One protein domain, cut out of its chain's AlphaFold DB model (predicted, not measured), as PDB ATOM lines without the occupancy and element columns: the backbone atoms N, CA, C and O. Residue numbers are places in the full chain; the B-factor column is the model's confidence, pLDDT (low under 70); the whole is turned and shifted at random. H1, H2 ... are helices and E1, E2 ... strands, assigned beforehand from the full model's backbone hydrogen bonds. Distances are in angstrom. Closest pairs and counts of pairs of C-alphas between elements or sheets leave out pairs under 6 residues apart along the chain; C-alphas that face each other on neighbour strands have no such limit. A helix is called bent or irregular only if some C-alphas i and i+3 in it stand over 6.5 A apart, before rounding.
ATOM      1  N   TRP A 181     190.077 129.632 104.861       95.62
ATOM      2  CA  TRP A 181     189.039 128.608 105.009       95.62
ATOM      3  C   TRP A 181     189.575 127.340 105.667       95.62
ATOM      4  O   TRP A 181     190.780 127.145 105.802       95.62
ATOM      5  N   ILE A 182     188.669 126.460 106.095       95.12
ATOM      6  CA  ILE A 182     189.010 125.159 106.677       95.12
ATOM      7  C   ILE A 182     188.654 124.053 105.681       95.12
ATOM      8  O   ILE A 182     187.506 123.935 105.237       95.12
ATOM      9  N   ASP A 183     189.624 123.192 105.373       95.31
ATOM     10  CA  ASP A 183     189.440 122.019 104.519       95.31
ATOM     11  C   ASP A 183     189.613 120.696 105.254       95.31
ATOM     12  O   ASP A 183     190.462 120.545 106.131       95.31
ATOM     13  N   LYS A 184     188.818 119.705 104.842       94.00
ATOM     14  CA  LYS A 184     188.958 118.307 105.264       94.00
ATOM     15  C   LYS A 184     190.162 117.715 104.533       94.00
ATOM     16  O   LYS A 184     190.291 117.905 103.327       94.00
ATOM     17  N   GLN A 185     191.052 117.033 105.248       88.94
ATOM     18  CA  GLN A 185     192.252 116.432 104.645       88.94
ATOM     19  C   GLN A 185     192.053 114.957 104.275       88.94
ATOM     20  O   GLN A 185     192.668 114.471 103.330       88.94
ATOM     21  N   ASP A 186     191.207 114.244 105.013       84.81
ATOM     22  CA  ASP A 186     190.886 112.832 104.802       84.81
ATOM     23  C   ASP A 186     189.384 112.567 104.992       84.81
ATOM     24  O   ASP A 186     188.591 113.502 105.098       84.81
ATOM     25  N   PHE A 187     188.970 111.303 104.986       85.25
ATOM     26  CA  PHE A 187     187.632 110.923 105.435       85.25
ATOM     27  C   PHE A 187     187.628 110.779 106.956       85.25
ATOM     28  O   PHE A 187     188.630 110.364 107.549       85.25
ATOM     29  N   ALA A 188     186.494 111.096 107.579       86.81
ATOM     30  CA  ALA A 188     186.296 110.820 108.988       86.81
ATOM     31  C   ALA A 188     186.470 109.321 109.249       86.81
ATOM     32  O   ALA A 188     185.950 108.498 108.499       86.81
ATOM     33  N   ARG A 189     187.204 108.989 110.310       83.75
ATOM     34  CA  ARG A 189     187.489 107.606 110.697       83.75
ATOM     35  C   ARG A 189     187.510 107.436 112.203       83.75
ATOM     36  O   ARG A 189     187.868 108.370 112.923       83.75
ATOM     37  N   VAL A 190     187.186 106.250 112.695       80.38
ATOM     38  CA  VAL A 190     187.350 105.920 114.109       80.38
ATOM     39  C   VAL A 190     188.838 105.895 114.447       80.38
ATOM     40  O   VAL A 190     189.648 105.304 113.740       80.38
ATOM     41  N   ARG A 191     189.220 106.550 115.541       81.19
ATOM     42  CA  ARG A 191     190.557 106.457 116.136       81.19
ATOM     43  C   ARG A 191     190.429 106.426 117.649       81.19
ATOM     44  O   ARG A 191     189.540 107.052 118.224       81.19
ATOM     45  N   MET A 192     191.352 105.732 118.308       82.06
ATOM     46  CA  MET A 192     191.524 105.893 119.746       82.06
ATOM     47  C   MET A 192     192.241 107.222 120.004       82.06
ATOM     48  O   MET A 192     193.419 107.368 119.676       82.06
ATOM     49  N   LEU A 193     191.520 108.186 120.571       84.00
ATOM     50  CA  LEU A 193     192.078 109.436 121.073       84.00
ATOM     51  C   LEU A 193     192.342 109.321 122.574       84.00
ATOM     52  O   LEU A 193     191.652 108.601 123.291       84.00
ATOM     53  N   SER A 194     193.365 110.019 123.038       82.19
ATOM     54  CA  SER A 194     193.804 110.061 124.424       82.19
ATOM     55  C   SER A 194     193.292 111.350 125.056       82.19
ATOM     56  O   SER A 194     193.510 112.418 124.503       82.19
ATOM     57  N   PHE A 195     192.598 111.271 126.186       80.69
ATOM     58  CA  PHE A 195     192.050 112.442 126.873       80.69
ATOM     59  C   PHE A 195     192.603 112.561 128.284       80.69
ATOM     60  O   PHE A 195     192.807 111.533 128.927       80.69
ATOM     61  N   PRO A 196     192.790 113.773 128.820       76.88
ATOM     62  CA  PRO A 196     193.075 113.954 130.237       76.88
ATOM     63  C   PRO A 196     191.988 113.312 131.116       76.88
ATOM     64  O   PRO A 196     190.794 113.458 130.852       76.88
ATOM     65  N   GLN A 197     192.387 112.604 132.176       78.00
ATOM     66  CA  GLN A 197     191.469 112.049 133.179       78.00
ATOM     67  C   GLN A 197     191.995 112.363 134.585       78.00
ATOM     68  O   GLN A 197     193.195 112.342 134.821       78.00
ATOM     69  N   SER A 198     191.115 112.653 135.544       64.19
ATOM     70  CA  SER A 198     191.535 112.789 136.946       64.19
ATOM     71  C   SER A 198     192.071 111.445 137.470       64.19
ATOM     72  O   SER A 198     191.424 110.415 137.282       64.19
ATOM     73  N   GLY A 199     193.265 111.440 138.074       63.56
ATOM     74  CA  GLY A 199     193.917 110.237 138.621       63.56
ATOM     75  C   GLY A 199     194.709 109.370 137.624       63.56
ATOM     76  O   GLY A 199     195.277 108.362 138.031       63.56
ATOM     77  N   SER A 200     194.775 109.745 136.340       61.94
ATOM     78  CA  SER A 200     195.586 109.095 135.292       61.94
ATOM     79  C   SER A 200     196.166 110.155 134.346       61.94
ATOM     80  O   SER A 200     195.583 111.219 134.169       61.94
ATOM     81  N   CYS A 201     197.290 109.888 133.677       66.44
ATOM     82  CA  CYS A 201     197.858 110.846 132.720       66.44
ATOM     83  C   CYS A 201     196.969 110.983 131.473       66.44
ATOM     84  O   CYS A 201     196.940 112.039 130.837       66.44
ATOM     85  N   SER A 202     196.224 109.925 131.134       77.69
ATOM     86  CA  SER A 202     195.228 109.952 130.070       77.69
ATOM     87  C   SER A 202     194.254 108.766 130.103       77.69
ATOM     88  O   SER A 202     194.469 107.761 130.782       77.69
ATOM     89  N   ARG A 203     193.174 108.875 129.330       81.06
ATOM     90  CA  ARG A 203     192.226 107.813 129.008       81.06
ATOM     91  C   ARG A 203     192.054 107.717 127.501       81.06
ATOM     92  O   ARG A 203     191.627 108.676 126.865       81.06
ATOM     93  N   GLY A 204     192.294 106.532 126.950       81.25
ATOM     94  CA  GLY A 204     191.918 106.214 125.575       81.25
ATOM     95  C   GLY A 204     190.398 106.150 125.419       81.25
ATOM     96  O   GLY A 204     189.708 105.519 126.221       81.25
ATOM     97  N   SER A 205     189.858 106.798 124.394       81.88
ATOM     98  CA  SER A 205     188.455 106.712 123.996       81.88
ATOM     99  C   SER A 205     188.352 106.677 122.476       81.88
ATOM    100  O   SER A 205     189.033 107.428 121.781       81.88
ATOM    101  N   TYR A 206     187.507 105.789 121.958       81.25
ATOM    102  CA  TYR A 206     187.246 105.695 120.525       81.25
ATOM    103  C   TYR A 206     186.345 106.852 120.100       81.25
ATOM    104  O   TYR A 206     185.267 107.050 120.665       81.25
ATOM    105  N   MET A 207     186.820 107.618 119.125       86.81
ATOM    106  CA  MET A 207     186.147 108.789 118.579       86.81
ATOM    107  C   MET A 207     186.145 108.704 117.066       86.81
ATOM    108  O   MET A 207     187.101 108.195 116.482       86.81
ATOM    109  N   PHE A 208     185.136 109.286 116.429       87.31
ATOM    110  CA  PHE A 208     185.294 109.672 115.036       87.31
ATOM    111  C   PHE A 208     186.217 110.864 114.965       87.31
ATOM    112  O   PHE A 208     186.040 111.811 115.724       87.31
ATOM    113  N   VAL A 209     187.194 110.815 114.073       89.62
ATOM    114  CA  VAL A 209     188.206 111.847 113.902       89.62
ATOM    115  C   VAL A 209     188.280 112.215 112.435       89.62
ATOM    116  O   VAL A 209     188.455 111.354 111.576       89.62
ATOM    117  N   GLN A 210     188.177 113.506 112.169       91.88
ATOM    118  CA  GLN A 210     188.367 114.122 110.869       91.88
ATOM    119  C   GLN A 210     189.567 115.062 110.974       91.88
ATOM    120  O   GLN A 210     189.538 116.000 111.774       91.88
ATOM    121  N   ASN A 211     190.612 114.838 110.172       91.75
ATOM    122  CA  ASN A 211     191.699 115.811 110.096       91.75
ATOM    123  C   ASN A 211     191.233 117.003 109.260       91.75
ATOM    124  O   ASN A 211     190.656 116.831 108.176       91.75
ATOM    125  N   VAL A 212     191.498 118.206 109.757       93.44
ATOM    126  CA  VAL A 212     191.205 119.460 109.069       93.44
ATOM    127  C   VAL A 212     192.462 120.311 108.968       93.44
ATOM    128  O   VAL A 212     193.416 120.149 109.730       93.44
ATOM    129  N   ARG A 213     192.483 121.215 107.995       93.31
ATOM    130  CA  ARG A 213     193.592 122.135 107.790       93.31
ATOM    131  C   ARG A 213     193.084 123.513 107.408       93.31
ATOM    132  O   ARG A 213     192.201 123.625 106.560       93.31
ATOM    133  N   TYR A 214     193.685 124.534 107.998       92.88
ATOM    134  CA  TYR A 214     193.538 125.908 107.556       92.88
ATOM    135  C   TYR A 214     194.229 126.100 106.211       92.88
ATOM    136  O   TYR A 214     195.396 125.756 106.025       92.88
ATOM    137  N   GLN A 215     193.476 126.646 105.276       92.88
ATOM    138  CA  GLN A 215     193.920 127.018 103.951       92.88
ATOM    139  C   GLN A 215     193.823 128.528 103.800       92.88
ATOM    140  O   GLN A 215     193.077 129.204 104.515       92.88
ATOM    141  N   MET A 216     194.621 129.041 102.878       92.12
ATOM    142  CA  MET A 216     194.778 130.463 102.640       92.12
ATOM    143  C   MET A 216     195.200 130.704 101.200       92.12
ATOM    144  O   MET A 216     195.741 129.811 100.543       92.12
ATOM    145  N   SER A 217     195.003 131.933 100.735       91.69
ATOM    146  CA  SER A 217     195.571 132.383  99.463       91.69
ATOM    147  C   SER A 217     197.102 132.215  99.411       91.69
ATOM    148  O   SER A 217     197.796 132.340 100.425       91.69
ATOM    149  N   ASP A 218     197.650 131.972  98.213       90.38
ATOM    150  CA  ASP A 218     199.088 131.724  98.007       90.38
ATOM    151  C   ASP A 218     199.991 132.857  98.525       90.38
ATOM    152  O   ASP A 218     201.139 132.608  98.894       90.38
ATOM    153  N   ALA A 219     199.463 134.082  98.616       90.25
ATOM    154  CA  ALA A 219     200.170 135.240  99.158       90.25
ATOM    155  C   ALA A 219     200.620 135.052 100.620       90.25
ATOM    156  O   ALA A 219     201.633 135.618 101.019       90.25
ATOM    157  N   PHE A 220     199.910 134.233 101.406       91.62
ATOM    158  CA  PHE A 220     200.217 133.987 102.822       91.62
ATOM    159  C   PHE A 220     201.035 132.724 103.059       91.62
ATOM    160  O   PHE A 220     201.572 132.515 104.145       91.62
ATOM    161  N   ARG A 221     201.202 131.894 102.025       89.94
ATOM    162  CA  ARG A 221     201.960 130.644 102.105       89.94
ATOM    163  C   ARG A 221     203.403 130.819 102.618       89.94
ATOM    164  O   ARG A 221     203.845 129.937 103.354       89.94
ATOM    165  N   PRO A 222     204.145 131.899 102.290       92.50
ATOM    166  CA  PRO A 222     205.474 132.138 102.860       92.50
ATOM    167  C   PRO A 222     205.474 132.409 104.371       92.50
ATOM    168  O   PRO A 222     206.511 132.229 105.002       92.50
ATOM    169  N   TYR A 223     204.336 132.821 104.939       92.31
ATOM    170  CA  TYR A 223     204.195 133.283 106.324       92.31
ATOM    171  C   TYR A 223     203.541 132.250 107.248       92.31
ATOM    172  O   TYR A 223     203.223 132.575 108.385       92.31
ATOM    173  N   LEU A 224     203.350 131.004 106.795       88.69
ATOM    174  CA  LEU A 224     202.642 129.950 107.541       88.69
ATOM    175  C   LEU A 224     203.131 129.756 108.983       88.69
ATOM    176  O   LEU A 224     202.314 129.481 109.862       88.69
ATOM    177  N   ASP A 225     204.438 129.896 109.209       85.69
ATOM    178  CA  ASP A 225     205.076 129.720 110.520       85.69
ATOM    179  C   ASP A 225     204.885 130.924 111.457       85.69
ATOM    180  O   ASP A 225     205.178 130.821 112.646       85.69
ATOM    181  N   SER A 226     204.397 132.051 110.930       89.00
ATOM    182  CA  SER A 226     204.070 133.277 111.671       89.00
ATOM    183  C   SER A 226     202.573 133.490 111.881       89.00
ATOM    184  O   SER A 226     202.158 134.460 112.502       89.00
ATOM    185  N   MET A 227     201.740 132.587 111.374       89.81
ATOM    186  CA  MET A 227     200.294 132.705 111.501       89.81
ATOM    187  C   MET A 227     199.768 132.020 112.753       89.81
ATOM    188  O   MET A 227     200.211 130.933 113.125       89.81
ATOM    189  N   VAL A 228     198.734 132.629 113.330       89.56
ATOM    190  CA  VAL A 228     197.970 132.069 114.446       89.56
ATOM    191  C   VAL A 228     196.642 131.495 113.970       89.56
ATOM    192  O   VAL A 228     196.007 132.038 113.067       89.56
ATOM    193  N   TYR A 229     196.210 130.411 114.612       88.81
ATOM    194  CA  TYR A 229     194.994 129.676 114.287       88.81
ATOM    195  C   TYR A 229     194.205 129.349 115.559       88.81
ATOM    196  O   TYR A 229     194.759 128.796 116.510       88.81
ATOM    197  N   PHE A 230     192.898 129.616 115.551       88.25
ATOM    198  CA  PHE A 230     191.982 129.218 116.624       88.25
ATOM    199  C   PHE A 230     190.723 128.585 116.063       88.25
ATOM    200  O   PHE A 230     189.998 129.223 115.307       88.25
ATOM    201  N   THR A 231     190.422 127.360 116.484       89.12
ATOM    202  CA  THR A 231     189.227 126.634 116.048       89.12
ATOM    203  C   THR A 231     188.107 126.785 117.074       89.12
ATOM    204  O   THR A 231     188.314 126.644 118.279       89.12
ATOM    205  N   GLN A 232     186.888 127.014 116.598       89.50
ATOM    206  CA  GLN A 232     185.665 126.881 117.376       89.50
ATOM    207  C   GLN A 232     184.753 125.832 116.743       89.50
ATOM    208  O   GLN A 232     184.721 125.667 115.521       89.50
ATOM    209  N   LYS A 233     183.983 125.135 117.577       90.19
ATOM    210  CA  LYS A 233     182.973 124.182 117.127       90.19
ATOM    211  C   LYS A 233     181.612 124.475 117.729       90.19
ATOM    212  O   LYS A 233     181.507 124.869 118.888       90.19
ATOM    213  N   SER A 234     180.581 124.180 116.957       88.88
ATOM    214  CA  SER A 234     179.220 124.012 117.438       88.88
ATOM    215  C   SER A 234     178.784 122.580 117.156       88.88
ATOM    216  O   SER A 234     178.992 122.057 116.055       88.88
ATOM    217  N   SER A 235     178.222 121.918 118.164       76.25
ATOM    218  CA  SER A 235     177.601 120.607 118.002       76.25
ATOM    219  C   SER A 235     176.094 120.765 118.114       76.25
ATOM    220  O   SER A 235     175.578 120.979 119.211       76.25
ATOM    221  N   LEU A 236     175.391 120.609 116.997       66.12
ATOM    222  CA  LEU A 236     173.962 120.355 117.035       66.12
ATOM    223  C   LEU A 236     173.781 118.838 117.127       66.12
ATOM    224  O   LEU A 236     174.172 118.097 116.225       66.12
ATOM    225  N   PHE A 237     173.190 118.360 118.219       58.62
ATOM    226  CA  PHE A 237     172.629 117.009 118.274       58.62
ATOM    227  C   PHE A 237     171.325 117.024 117.463       58.62
ATOM    228  O   PHE A 237     170.238 117.034 118.028       58.62
ATOM    229  N   ALA A 238     171.423 117.188 116.143       49.69
ATOM    230  CA  ALA A 238     170.267 117.484 115.309       49.69
ATOM    231  C   ALA A 238     169.539 116.201 114.880       49.69
ATOM    232  O   ALA A 238     170.076 115.373 114.142       49.69
ATOM    233  N   GLU A 239     168.277 116.089 115.292       44.84
ATOM    234  CA  GLU A 239     167.217 115.639 114.387       44.84
ATOM    235  C   GLU A 239     167.256 116.537 113.128       44.84
ATOM    236  O   GLU A 239     167.511 117.735 113.227       44.84
ATOM    237  N   ALA A 240     167.096 115.946 111.944       48.28
ATOM    238  CA  ALA A 240     167.707 116.364 110.673       48.28
ATOM    239  C   ALA A 240     167.345 117.747 110.058       48.28
ATOM    240  O   ALA A 240     167.792 118.012 108.946       48.28
ATOM    241  N   ASP A 241     166.626 118.646 110.742       52.28
ATOM    242  CA  ASP A 241     166.051 119.870 110.143       52.28
ATOM    243  C   ASP A 241     166.349 121.186 110.904       52.28
ATOM    244  O   ASP A 241     165.622 122.174 110.779       52.28
ATOM    245  N   VAL A 242     167.417 121.247 111.709       56.25
ATOM    246  CA  VAL A 242     167.789 122.485 112.425       56.25
ATOM    247  C   VAL A 242     168.656 123.385 111.533       56.25
ATOM    248  O   VAL A 242     169.625 122.929 110.929       56.25
ATOM    249  N   ALA A 243     168.309 124.674 111.456       59.56
ATOM    250  CA  ALA A 243     169.101 125.700 110.774       59.56
ATOM    251  C   ALA A 243     170.567 125.725 111.275       59.56
ATOM    252  O   ALA A 243     170.826 125.296 112.404       59.56
ATOM    253  N   PRO A 244     171.525 126.247 110.479       66.69
ATOM    254  CA  PRO A 244     172.909 126.394 110.921       66.69
ATOM    255  C   PRO A 244     172.991 127.100 112.284       66.69
ATOM    256  O   PRO A 244     172.200 128.018 112.529       66.69
ATOM    257  N   PRO A 245     173.930 126.700 113.160       76.12
ATOM    258  CA  PRO A 245     174.072 127.298 114.484       76.12
ATOM    259  C   PRO A 245     174.298 128.809 114.385       76.12
ATOM    260  O   PRO A 245     175.011 129.290 113.499       76.12
ATOM    261  N   GLY A 246     173.697 129.560 115.308       74.69
ATOM    262  CA  GLY A 246     173.934 130.991 115.434       74.69
ATOM    263  C   GLY A 246     175.323 131.279 116.010       74.69
ATOM    264  O   GLY A 246     175.996 130.409 116.556       74.69
ATOM    265  N   GLU A 247     175.755 132.542 115.948       70.44
ATOM    266  CA  GLU A 247     177.092 132.968 116.403       70.44
ATOM    267  C   GLU A 247     177.396 132.596 117.871       70.44
ATOM    268  O   GLU A 247     178.550 132.346 118.225       70.44
ATOM    269  N   LYS A 248     176.361 132.528 118.720       70.62
ATOM    270  CA  LYS A 248     176.455 132.203 120.155       70.62
ATOM    271  C   LYS A 248     176.606 130.708 120.454       70.62
ATOM    272  O   LYS A 248     176.884 130.361 121.597       70.62
ATOM    273  N   ASP A 249     176.436 129.843 119.457       81.62
ATOM    274  CA  ASP A 249     176.436 128.386 119.633       81.62
ATOM    275  C   ASP A 249     177.822 127.758 119.407       81.62
ATOM    276  O   ASP A 249     177.968 126.532 119.438       81.62
ATOM    277  N   PHE A 250     178.840 128.580 119.139       85.44
ATOM    278  CA  PHE A 250     180.214 128.151 118.903       85.44
ATOM    279  C   PHE A 250     181.071 128.303 120.160       85.44
ATOM    280  O   PHE A 250     181.131 129.367 120.772       85.44
ATOM    281  N   PHE A 251     181.803 127.241 120.490       83.31
ATOM    282  CA  PHE A 251     182.697 127.170 121.641       83.31
ATOM    283  C   PHE A 251     184.128 126.872 121.185       83.31
ATOM    284  O   PHE A 251     184.301 126.204 120.160       83.31
ATOM    285  N   PRO A 252     185.164 127.312 121.924       83.00
ATOM    286  CA  PRO A 252     186.543 126.942 121.624       83.00
ATOM    287  C   PRO A 252     186.700 125.427 121.490       83.00
ATOM    288  O   PRO A 252     186.195 124.650 122.304       83.00
ATOM    289  N   HIS A 253     187.412 125.003 120.452       85.38
ATOM    290  CA  HIS A 253     187.747 123.607 120.226       85.38
ATOM    291  C   HIS A 253     189.256 123.436 120.266       85.38
ATOM    292  O   HIS A 253     189.986 124.048 119.496       85.38
ATOM    293  N   SER A 254     189.703 122.557 121.153       80.25
ATOM    294  CA  SER A 254     191.082 122.104 121.201       80.25
ATOM    295  C   SER A 254     191.108 120.663 121.691       80.25
ATOM    296  O   SER A 254     190.520 120.362 122.734       80.25
ATOM    297  N   TYR A 255     191.771 119.772 120.961       82.31
ATOM    298  CA  TYR A 255     192.121 118.458 121.490       82.31
ATOM    299  C   TYR A 255     193.345 118.620 122.425       82.31
ATOM    300  O   TYR A 255     194.102 119.588 122.320       82.31
ATOM    301  N   ARG A 256     193.470 117.743 123.425       77.94
ATOM    302  CA  ARG A 256     194.635 117.644 124.318       77.94
ATOM    303  C   ARG A 256     194.861 116.176 124.608       77.94
ATOM    304  O   ARG A 256     194.039 115.552 125.277       77.94
ATOM    305  N   SER A 257     195.964 115.627 124.114       73.31
ATOM    306  CA  SER A 257     196.267 114.203 124.279       73.31
ATOM    307  C   SER A 257     196.524 113.774 125.733       73.31
ATOM    308  O   SER A 257     196.391 112.590 126.054       73.31
ATOM    309  N   ASN A 258     196.896 114.696 126.630       77.00
ATOM    310  CA  ASN A 258     197.100 114.426 128.057       77.00
ATOM    311  C   ASN A 258     197.022 115.714 128.905       77.00
ATOM    312  O   ASN A 258     196.959 116.817 128.372       77.00
ATOM    313  N   ASN A 259     197.038 115.592 130.239       71.25
ATOM    314  CA  ASN A 259     197.016 116.757 131.146       71.25
ATOM    315  C   ASN A 259     198.249 117.674 131.013       71.25
ATOM    316  O   ASN A 259     198.176 118.847 131.367       71.25
ATOM    317  N   CYS A 260     199.366 117.147 130.507       75.12
ATOM    318  CA  CYS A 260     200.631 117.863 130.351       75.12
ATOM    319  C   CYS A 260     200.849 118.429 128.948       75.12
ATOM    320  O   CYS A 260     201.829 119.139 128.735       75.12
ATOM    321  N   SER A 261     199.982 118.120 127.978       71.44
ATOM    322  CA  SER A 261     200.113 118.666 126.634       71.44
ATOM    323  C   SER A 261     199.752 120.144 126.691       71.44
ATOM    324  O   SER A 261     198.587 120.498 126.885       71.44
ATOM    325  N   GLN A 262     200.759 120.995 126.536       71.81
ATOM    326  CA  GLN A 262     200.570 122.427 126.388       71.81
ATOM    327  C   GLN A 262     200.303 122.739 124.918       71.81
ATOM    328  O   GLN A 262     201.087 122.373 124.041       71.81
ATOM    329  N   ILE A 263     199.174 123.392 124.651       71.19
ATOM    330  CA  ILE A 263     198.862 123.908 123.320       71.19
ATOM    331  C   ILE A 263     199.474 125.296 123.252       71.19
ATOM    332  O   ILE A 263     199.117 126.162 124.046       71.19
ATOM    333  N   ARG A 264     200.396 125.505 122.315       77.12
ATOM    334  CA  ARG A 264     200.938 126.839 122.070       77.12
ATOM    335  C   ARG A 264     199.809 127.761 121.591       77.12
ATOM    336  O   ARG A 264     198.944 127.349 120.819       77.12
ATOM    337  N   TYR A 265     199.821 129.005 122.034       81.38
ATOM    338  CA  TYR A 265     198.964 130.077 121.564       81.38
ATOM    339  C   TYR A 265     199.040 130.169 120.044       81.38
ATOM    340  O   TYR A 265     200.119 130.066 119.460       81.38
ATOM    341  N   GLY A 266     197.881 130.321 119.409       75.31
ATOM    342  CA  GLY A 266     197.783 130.359 117.956       75.31
ATOM    343  C   GLY A 266     198.165 129.051 117.262       75.31
ATOM    344  O   GLY A 266     198.241 129.033 116.037       75.31
ATOM    345  N   SER A 267     198.391 127.956 117.997       73.69
ATOM    346  CA  SER A 267     198.609 126.644 117.398       73.69
ATOM    347  C   SER A 267     197.362 125.783 117.496       73.69
ATOM    348  O   SER A 267     196.650 125.751 118.500       73.69
ATOM    349  N   SER A 268     197.149 125.021 116.438       67.62
ATOM    350  CA  SER A 268     196.328 123.829 116.474       67.62
ATOM    351  C   SER A 268     197.173 122.668 117.010       67.62
ATOM    352  O   SER A 268     198.382 122.610 116.775       67.62
ATOM    353  N   GLU A 269     196.572 121.721 117.735       60.56
ATOM    354  CA  GLU A 269     197.355 120.694 118.446       60.56
ATOM    355  C   GLU A 269     198.196 119.817 117.497       60.56
ATOM    356  O   GLU A 269     199.265 119.343 117.877       60.56
ATOM    357  N   SER A 270     197.775 119.637 116.237       58.12
ATOM    358  CA  SER A 270     198.549 118.860 115.255       58.12
ATOM    359  C   SER A 270     199.590 119.663 114.458       58.12
ATOM    360  O   SER A 270     200.098 119.155 113.456       58.12
ATOM    361  N   VAL A 271     199.976 120.845 114.965       59.72
ATOM    362  CA  VAL A 271     201.030 121.743 114.449       59.72
ATOM    363  C   VAL A 271     200.596 122.579 113.229       59.72
ATOM    364  O   VAL A 271     199.877 122.098 112.353       59.72
ATOM    365  N   SER A 272     201.049 123.844 113.190       63.84
ATOM    366  CA  SER A 272     201.054 124.809 112.070       63.84
ATOM    367  C   SER A 272     199.972 124.585 111.005       63.84
ATOM    368  O   SER A 272     200.249 123.981 109.968       63.84
ATOM    369  N   SER A 273     198.754 125.089 111.236       76.19
ATOM    370  CA  SER A 273     197.556 124.999 110.369       76.19
ATOM    371  C   SER A 273     196.745 123.697 110.409       76.19
ATOM    372  O   SER A 273     195.683 123.655 109.792       76.19
ATOM    373  N   LYS A 274     197.183 122.628 111.084       85.94
ATOM    374  CA  LYS A 274     196.450 121.345 111.105       85.94
ATOM    375  C   LYS A 274     195.748 121.109 112.429       85.94
ATOM    376  O   LYS A 274     196.396 121.138 113.476       85.94
ATOM    377  N   ASP A 275     194.477 120.752 112.395       87.94
ATOM    378  CA  ASP A 275     193.706 120.411 113.589       87.94
ATOM    379  C   ASP A 275     192.974 119.079 113.402       87.94
ATOM    380  O   ASP A 275     192.857 118.554 112.287       87.94
ATOM    381  N   ILE A 276     192.469 118.522 114.497       90.12
ATOM    382  CA  ILE A 276     191.585 117.366 114.453       90.12
ATOM    383  C   ILE A 276     190.240 117.723 115.052       90.12
ATOM    384  O   ILE A 276     190.140 118.318 116.123       90.12
ATOM    385  N   VAL A 277     189.178 117.309 114.377       91.94
ATOM    386  CA  VAL A 277     187.813 117.470 114.870       91.94
ATOM    387  C   VAL A 277     187.271 116.096 115.154       91.94
ATOM    388  O   VAL A 277     187.409 115.184 114.338       91.94
ATOM    389  N   TYR A 278     186.692 115.938 116.338       91.00
ATOM    390  CA  TYR A 278     186.262 114.637 116.801       91.00
ATOM    391  C   TYR A 278     184.864 114.661 117.396       91.00
ATOM    392  O   TYR A 278     184.437 115.652 117.996       91.00
ATOM    393  N   ALA A 279     184.175 113.536 117.241       89.00
ATOM    394  CA  ALA A 279     182.864 113.290 117.808       89.00
ATOM    395  C   ALA A 279     182.872 111.992 118.617       89.00
ATOM    396  O   ALA A 279     183.495 110.998 118.231       89.00
ATOM    397  N   HIS A 280     182.160 112.005 119.747       84.50
ATOM    398  CA  HIS A 280     182.009 110.813 120.566       84.50
ATOM    399  C   HIS A 280     181.267 109.723 119.809       84.50
ATOM    400  O   HIS A 280     180.217 109.952 119.220       84.50
ATOM    401  N   CYS A 281     181.781 108.508 119.923       79.00
ATOM    402  CA  CYS A 281     181.144 107.318 119.386       79.00
ATOM    403  C   CYS A 281     179.713 107.082 119.908       79.00
ATOM    404  O   CYS A 281     178.881 106.522 119.205       79.00
ATOM    405  N   SER A 282     179.398 107.547 121.121       74.25
ATOM    406  CA  SER A 282     178.042 107.500 121.684       74.25
ATOM    407  C   SER A 282     177.071 108.506 121.058       74.25
ATOM    408  O   SER A 282     175.878 108.415 121.315       74.25
ATOM    409  N   ALA A 283     177.559 109.470 120.274       68.50
ATOM    410  CA  ALA A 283     176.739 110.487 119.614       68.50
ATOM    411  C   ALA A 283     176.192 110.027 118.249       68.50
ATOM    412  O   ALA A 283     175.636 110.831 117.504       68.50
ATOM    413  N   LEU A 284     176.367 108.750 117.895       63.00
ATOM    414  CA  LEU A 284     175.869 108.191 116.645       63.00
ATOM    415  C   LEU A 284     174.361 107.921 116.708       63.00
ATOM    416  O   LEU A 284     173.915 106.936 117.294       63.00
ATOM    417  N   SER A 285     173.591 108.769 116.034       64.44
ATOM    418  CA  SER A 285     172.320 108.387 115.416       64.44
ATOM    419  C   SER A 285     172.580 107.735 114.046       64.44
ATOM    420  O   SER A 285     173.718 107.714 113.571       64.44
ATOM    421  N   GLU A 286     171.539 107.239 113.368       64.94
ATOM    422  CA  GLU A 286     171.616 106.694 111.995       64.94
ATOM    423  C   GLU A 286     172.281 107.657 110.985       64.94
ATOM    424  O   GLU A 286     172.827 107.240 109.962       64.94
ATOM    425  N   HIS A 287     172.290 108.958 111.279       65.88
ATOM    426  CA  HIS A 287     172.873 109.990 110.424       65.88
ATOM    427  C   HIS A 287     174.287 110.422 110.839       65.88
ATOM    428  O   HIS A 287     174.962 111.097 110.062       65.88
ATOM    429  N   GLY A 288     174.766 109.974 112.003       71.25
ATOM    430  CA  GLY A 288     176.008 110.439 112.618       71.25
ATOM    431  C   GLY A 288     175.924 111.899 113.098       71.25
ATOM    432  O   GLY A 288     175.060 112.656 112.657       71.25
ATOM    433  N   PRO A 289     176.800 112.325 114.023       81.88
ATOM    434  CA  PRO A 289     176.829 113.713 114.462       81.88
ATOM    435  C   PRO A 289     177.297 114.627 113.323       81.88
ATOM    436  O   PRO A 289     178.195 114.278 112.550       81.88
ATOM    437  N   THR A 290     176.721 115.825 113.261       86.31
ATOM    438  CA  THR A 290     177.218 116.914 112.416       86.31
ATOM    439  C   THR A 290     177.859 117.963 113.310       86.31
ATOM    440  O   THR A 290     177.262 118.419 114.285       86.31
ATOM    441  N   ILE A 291     179.106 118.314 113.004       90.12
ATOM    442  CA  ILE A 291     179.851 119.360 113.701       90.12
ATOM    443  C   ILE A 291     180.060 120.520 112.737       90.12
ATOM    444  O   ILE A 291     180.568 120.329 111.633       90.12
ATOM    445  N   TYR A 292     179.720 121.726 113.175       93.00
ATOM    446  CA  TYR A 292     180.036 122.953 112.456       93.00
ATOM    447  C   TYR A 292     181.304 123.548 113.041       93.00
ATOM    448  O   TYR A 292     181.426 123.700 114.257       93.00
ATOM    449  N   LEU A 293     182.251 123.873 112.175       93.25
ATOM    450  CA  LEU A 293     183.512 124.490 112.540       93.25
ATOM    451  C   LEU A 293     183.569 125.892 111.990       93.25
ATOM    452  O   LEU A 293     183.165 126.140 110.862       93.25
ATOM    453  N   ARG A 294     184.171 126.777 112.756       92.00
ATOM    454  CA  ARG A 294     184.737 128.011 112.237       92.00
ATOM    455  C   ARG A 294     186.097 128.178 112.866       92.00
ATOM    456  O   ARG A 294     186.376 127.618 113.924       92.00
ATOM    457  N   GLY A 295     186.938 128.948 112.224       91.25
ATOM    458  CA  GLY A 295     188.232 129.285 112.773       91.25
ATOM    459  C   GLY A 295     188.584 130.737 112.560       91.25
ATOM    460  O   GLY A 295     187.993 131.402 111.714       91.25
ATOM    461  N   TYR A 296     189.549 131.189 113.341       90.94
ATOM    462  CA  TYR A 296     190.093 132.533 113.334       90.94
ATOM    463  C   TYR A 296     191.570 132.442 112.982       90.94
ATOM    464  O   TYR A 296     192.306 131.680 113.614       90.94
ATOM    465  N   VAL A 297     191.980 133.182 111.956       90.69
ATOM    466  CA  VAL A 297     193.328 133.124 111.395       90.69
ATOM    467  C   VAL A 297     193.872 134.532 111.241       90.69
ATOM    468  O   VAL A 297     193.170 135.406 110.745       90.69
ATOM    469  N   GLY A 298     195.116 134.770 111.637       90.12
ATOM    470  CA  GLY A 298     195.713 136.096 111.487       90.12
ATOM    471  C   GLY A 298     197.229 136.070 111.487       90.12
ATOM    472  O   GLY A 298     197.847 135.055 111.820       90.12
ATOM    473  N   LEU A 299     197.810 137.204 111.106       92.00
ATOM    474  CA  LEU A 299     199.244 137.443 111.137       92.00
ATOM    475  C   LEU A 299     199.499 138.606 112.093       92.00
ATOM    476  O   LEU A 299     199.606 139.762 111.682       92.00
ATOM    477  N   LEU A 300     199.592 138.278 113.383       91.62
ATOM    478  CA  LEU A 300     199.627 139.263 114.464       91.62
ATOM    479  C   LEU A 300     200.814 140.232 114.361       91.62
ATOM    480  O   LEU A 300     200.777 141.331 114.906       91.62
ATOM    481  N   GLU A 301     201.872 139.868 113.650       92.88
ATOM    482  CA  GLU A 301     203.026 140.713 113.361       92.88
ATOM    483  C   GLU A 301     202.678 141.882 112.421       92.88
ATOM    484  O   GLU A 301     203.302 142.942 112.507       92.88
ATOM    485  N   ALA A 302     201.676 141.724 111.551       91.06
ATOM    486  CA  ALA A 302     201.228 142.736 110.594       91.06
ATOM    487  C   ALA A 302     199.920 143.407 111.047       91.06
ATOM    488  O   ALA A 302     199.865 144.636 111.166       91.06
ATOM    489  N   ASP A 303     198.887 142.625 111.372       86.19
ATOM    490  CA  ASP A 303     197.561 143.119 111.738       86.19
ATOM    491  C   ASP A 303     197.128 142.710 113.156       86.19
ATOM    492  O   ASP A 303     197.550 141.709 113.711       86.19
ATOM    493  N   ASP A 304     196.305 143.538 113.805       86.06
ATOM    494  CA  ASP A 304     195.765 143.262 115.154       86.06
ATOM    495  C   ASP A 304     194.511 142.369 115.117       86.06
ATOM    496  O   ASP A 304     193.722 142.347 116.069       86.06
ATOM    497  N   VAL A 305     194.259 141.710 113.986       87.12
ATOM    498  CA  VAL A 305     192.958 141.128 113.657       87.12
ATOM    499  C   VAL A 305     193.118 139.670 113.259       87.12
ATOM    500  O   VAL A 305     193.912 139.310 112.400       87.12
ATOM    501  N   LEU A 306     192.308 138.825 113.880       88.81
ATOM    502  CA  LEU A 306     192.070 137.463 113.452       88.81
ATOM    503  C   LEU A 306     190.831 137.455 112.560       88.81
ATOM    504  O   LEU A 306     189.737 137.840 112.979       88.81
ATOM    505  N   HIS A 307     191.005 136.993 111.333       90.19
ATOM    506  CA  HIS A 307     189.964 136.897 110.326       90.19
ATOM    507  C   HIS A 307     189.180 135.607 110.514       90.19
ATOM    508  O   HIS A 307     189.752 134.520 110.634       90.19
ATOM    509  N   GLU A 308     187.858 135.731 110.557       91.44
ATOM    510  CA  GLU A 308     186.959 134.586 110.663       91.44
ATOM    511  C   GLU A 308     186.875 133.857 109.318       91.44
ATOM    512  O   GLU A 308     186.682 134.455 108.261       91.44
ATOM    513  N   THR A 309     187.012 132.537 109.364       93.50
ATOM    514  CA  THR A 309     186.814 131.653 108.214       93.50
ATOM    515  C   THR A 309     185.325 131.341 108.027       93.50
ATOM    516  O   THR A 309     184.579 131.291 109.011       93.50
ATOM    517  N   PRO A 310     184.867 131.051 106.795       94.69
ATOM    518  CA  PRO A 310     183.516 130.549 106.572       94.69
ATOM    519  C   PRO A 310     183.239 129.273 107.376       94.69
ATOM    520  O   PRO A 310     184.108 128.404 107.507       94.69
ATOM    521  N   VAL A 311     182.003 129.126 107.865       94.12
ATOM    522  CA  VAL A 311     181.587 127.941 108.626       94.12
ATOM    523  C   VAL A 311     181.719 126.680 107.763       94.12
ATOM    524  O   VAL A 311     181.145 126.580 106.677       94.12
ATOM    525  N   LYS A 312     182.455 125.688 108.265       95.31
ATOM    526  CA  LYS A 312     182.685 124.387 107.635       95.31
ATOM    527  C   LYS A 312     181.879 123.296 108.324       95.31
ATOM    528  O   LYS A 312     182.061 123.020 109.506       95.31
ATOM    529  N   GLU A 313     181.046 122.605 107.558       93.38
ATOM    530  CA  GLU A 313     180.276 121.461 108.042       93.38
ATOM    531  C   GLU A 313     181.070 120.144 107.950       93.38
ATOM    532  O   GLU A 313     181.557 119.732 106.884       93.38
ATOM    533  N   ILE A 314     181.168 119.440 109.077       90.75
ATOM    534  CA  ILE A 314     181.754 118.108 109.205       90.75
ATOM    535  C   ILE A 314     180.652 117.107 109.554       90.75
ATOM    536  O   ILE A 314     180.225 117.003 110.701       90.75
ATOM    537  N   GLN A 315     180.223 116.340 108.557       89.06
ATOM    538  CA  GLN A 315     179.312 115.218 108.748       89.06
ATOM    539  C   GLN A 315     180.113 113.946 109.034       89.06
ATOM    540  O   GLN A 315     180.950 113.546 108.224       89.06
ATOM    541  N   PHE A 316     179.816 113.280 110.147       84.50
ATOM    542  CA  PHE A 316     180.369 111.968 110.497       84.50
ATOM    543  C   PHE A 316     179.453 110.822 110.025       84.50
ATOM    544  O   PHE A 316     179.281 109.815 110.712       84.50
TER     545      PHE A 316
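What this domain is: This is residues 181 to 316 of the 675 residues of an uncharacterized protein of Undibacterium pigrum (UniProt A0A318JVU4). Two small sheets lie partly face to face as a sandwich with crossed strands: E1, E2, E3 and E5 make one, E4, E6 and E7 the other. The long strand E3 bends sharply, and its first part forms with E2 a hairpin reaching away from the second sheet; beyond the other end of E3, the short helix H1 leads over to E4. The printed part has 136 residues, with seven named strands and one named helix in the order E1 E2 E3 H1 E4 E5 E6 E7. The class is mostly strand; the first sheet is branched, the second has the order E4 E6 E7, and the neighbour pairs in both are antiparallel. The whole is compact, with a radius of gyration of the C-alphas of 15.6 A and spans of 44 by 41 by 28 A.

Where its parts are: E1, residues 181 to 184, begins at C-alpha 181 (189.039, 128.608, 105.009) and is 10.3 A long. E2, residues 189 to 197, is 23.3 A long. E3, residues 200 to 216, bends by 89 degrees at residue 206, measures 39.0 A and ends at C-alpha 216 (194.778, 130.463, 102.640). H1, residues 218 to 226, is 14.6 A long and irregular: C-alphas 222 and 225 are 8.0 A apart. E4, residues 228 to 236, is 26.8 A long; E5, residues 274 to 280, 20.2 A; E6, residues 290 to 298, 26.7 A. E7, residues 312 to 315, is 9.8 A long and ends at C-alpha 315 (179.312, 115.218, 108.748).

How they stand to each other: In the strongly twisted branched sheet, E1 and E2 lie on one side of E3, beside residues 212 to 215 and 200 to 209, and E5 on the other side, beside residues 207 to 213. N 183 and O 213 are 2.9 A apart, N 193 and O 205 2.9 A, N 210 and O 277 2.8 A, each within hydrogen-bond range. In the other sheet E6 is the inner strand, with N 232 and O 294 2.8 A apart and N 293 and O 312 2.8 A apart, also within range. E6 and E7 form a hairpin. Between the sheets, the closest C-alphas of E1 and E7 are those of Ile 182 and Lys 312, 6.4 A apart. The strands of one sheet stand at 60 degrees to those of the other. H1 is on neither sheet, only just so for the branched one; 0 of its 5 O i to N i+4 pairs and 3 of its 6 O i to N i+3 pairs are within range.

The domain as a whole: The two C-alphas farthest apart, those of Gly 199 and Ala 219, are 47.1 A apart. The printed part has no cut. The links E4 to E5, 37 residues, and E6 to E7, 13 residues, are long; residues 251 to 252 of the first pair antiparallel with residues 232 to 233 of E4. The mean pLDDT of the printed part is 81.5, with residues 198 to 201, 236 to 244, 268 to 272 and 283 to 287 under 70.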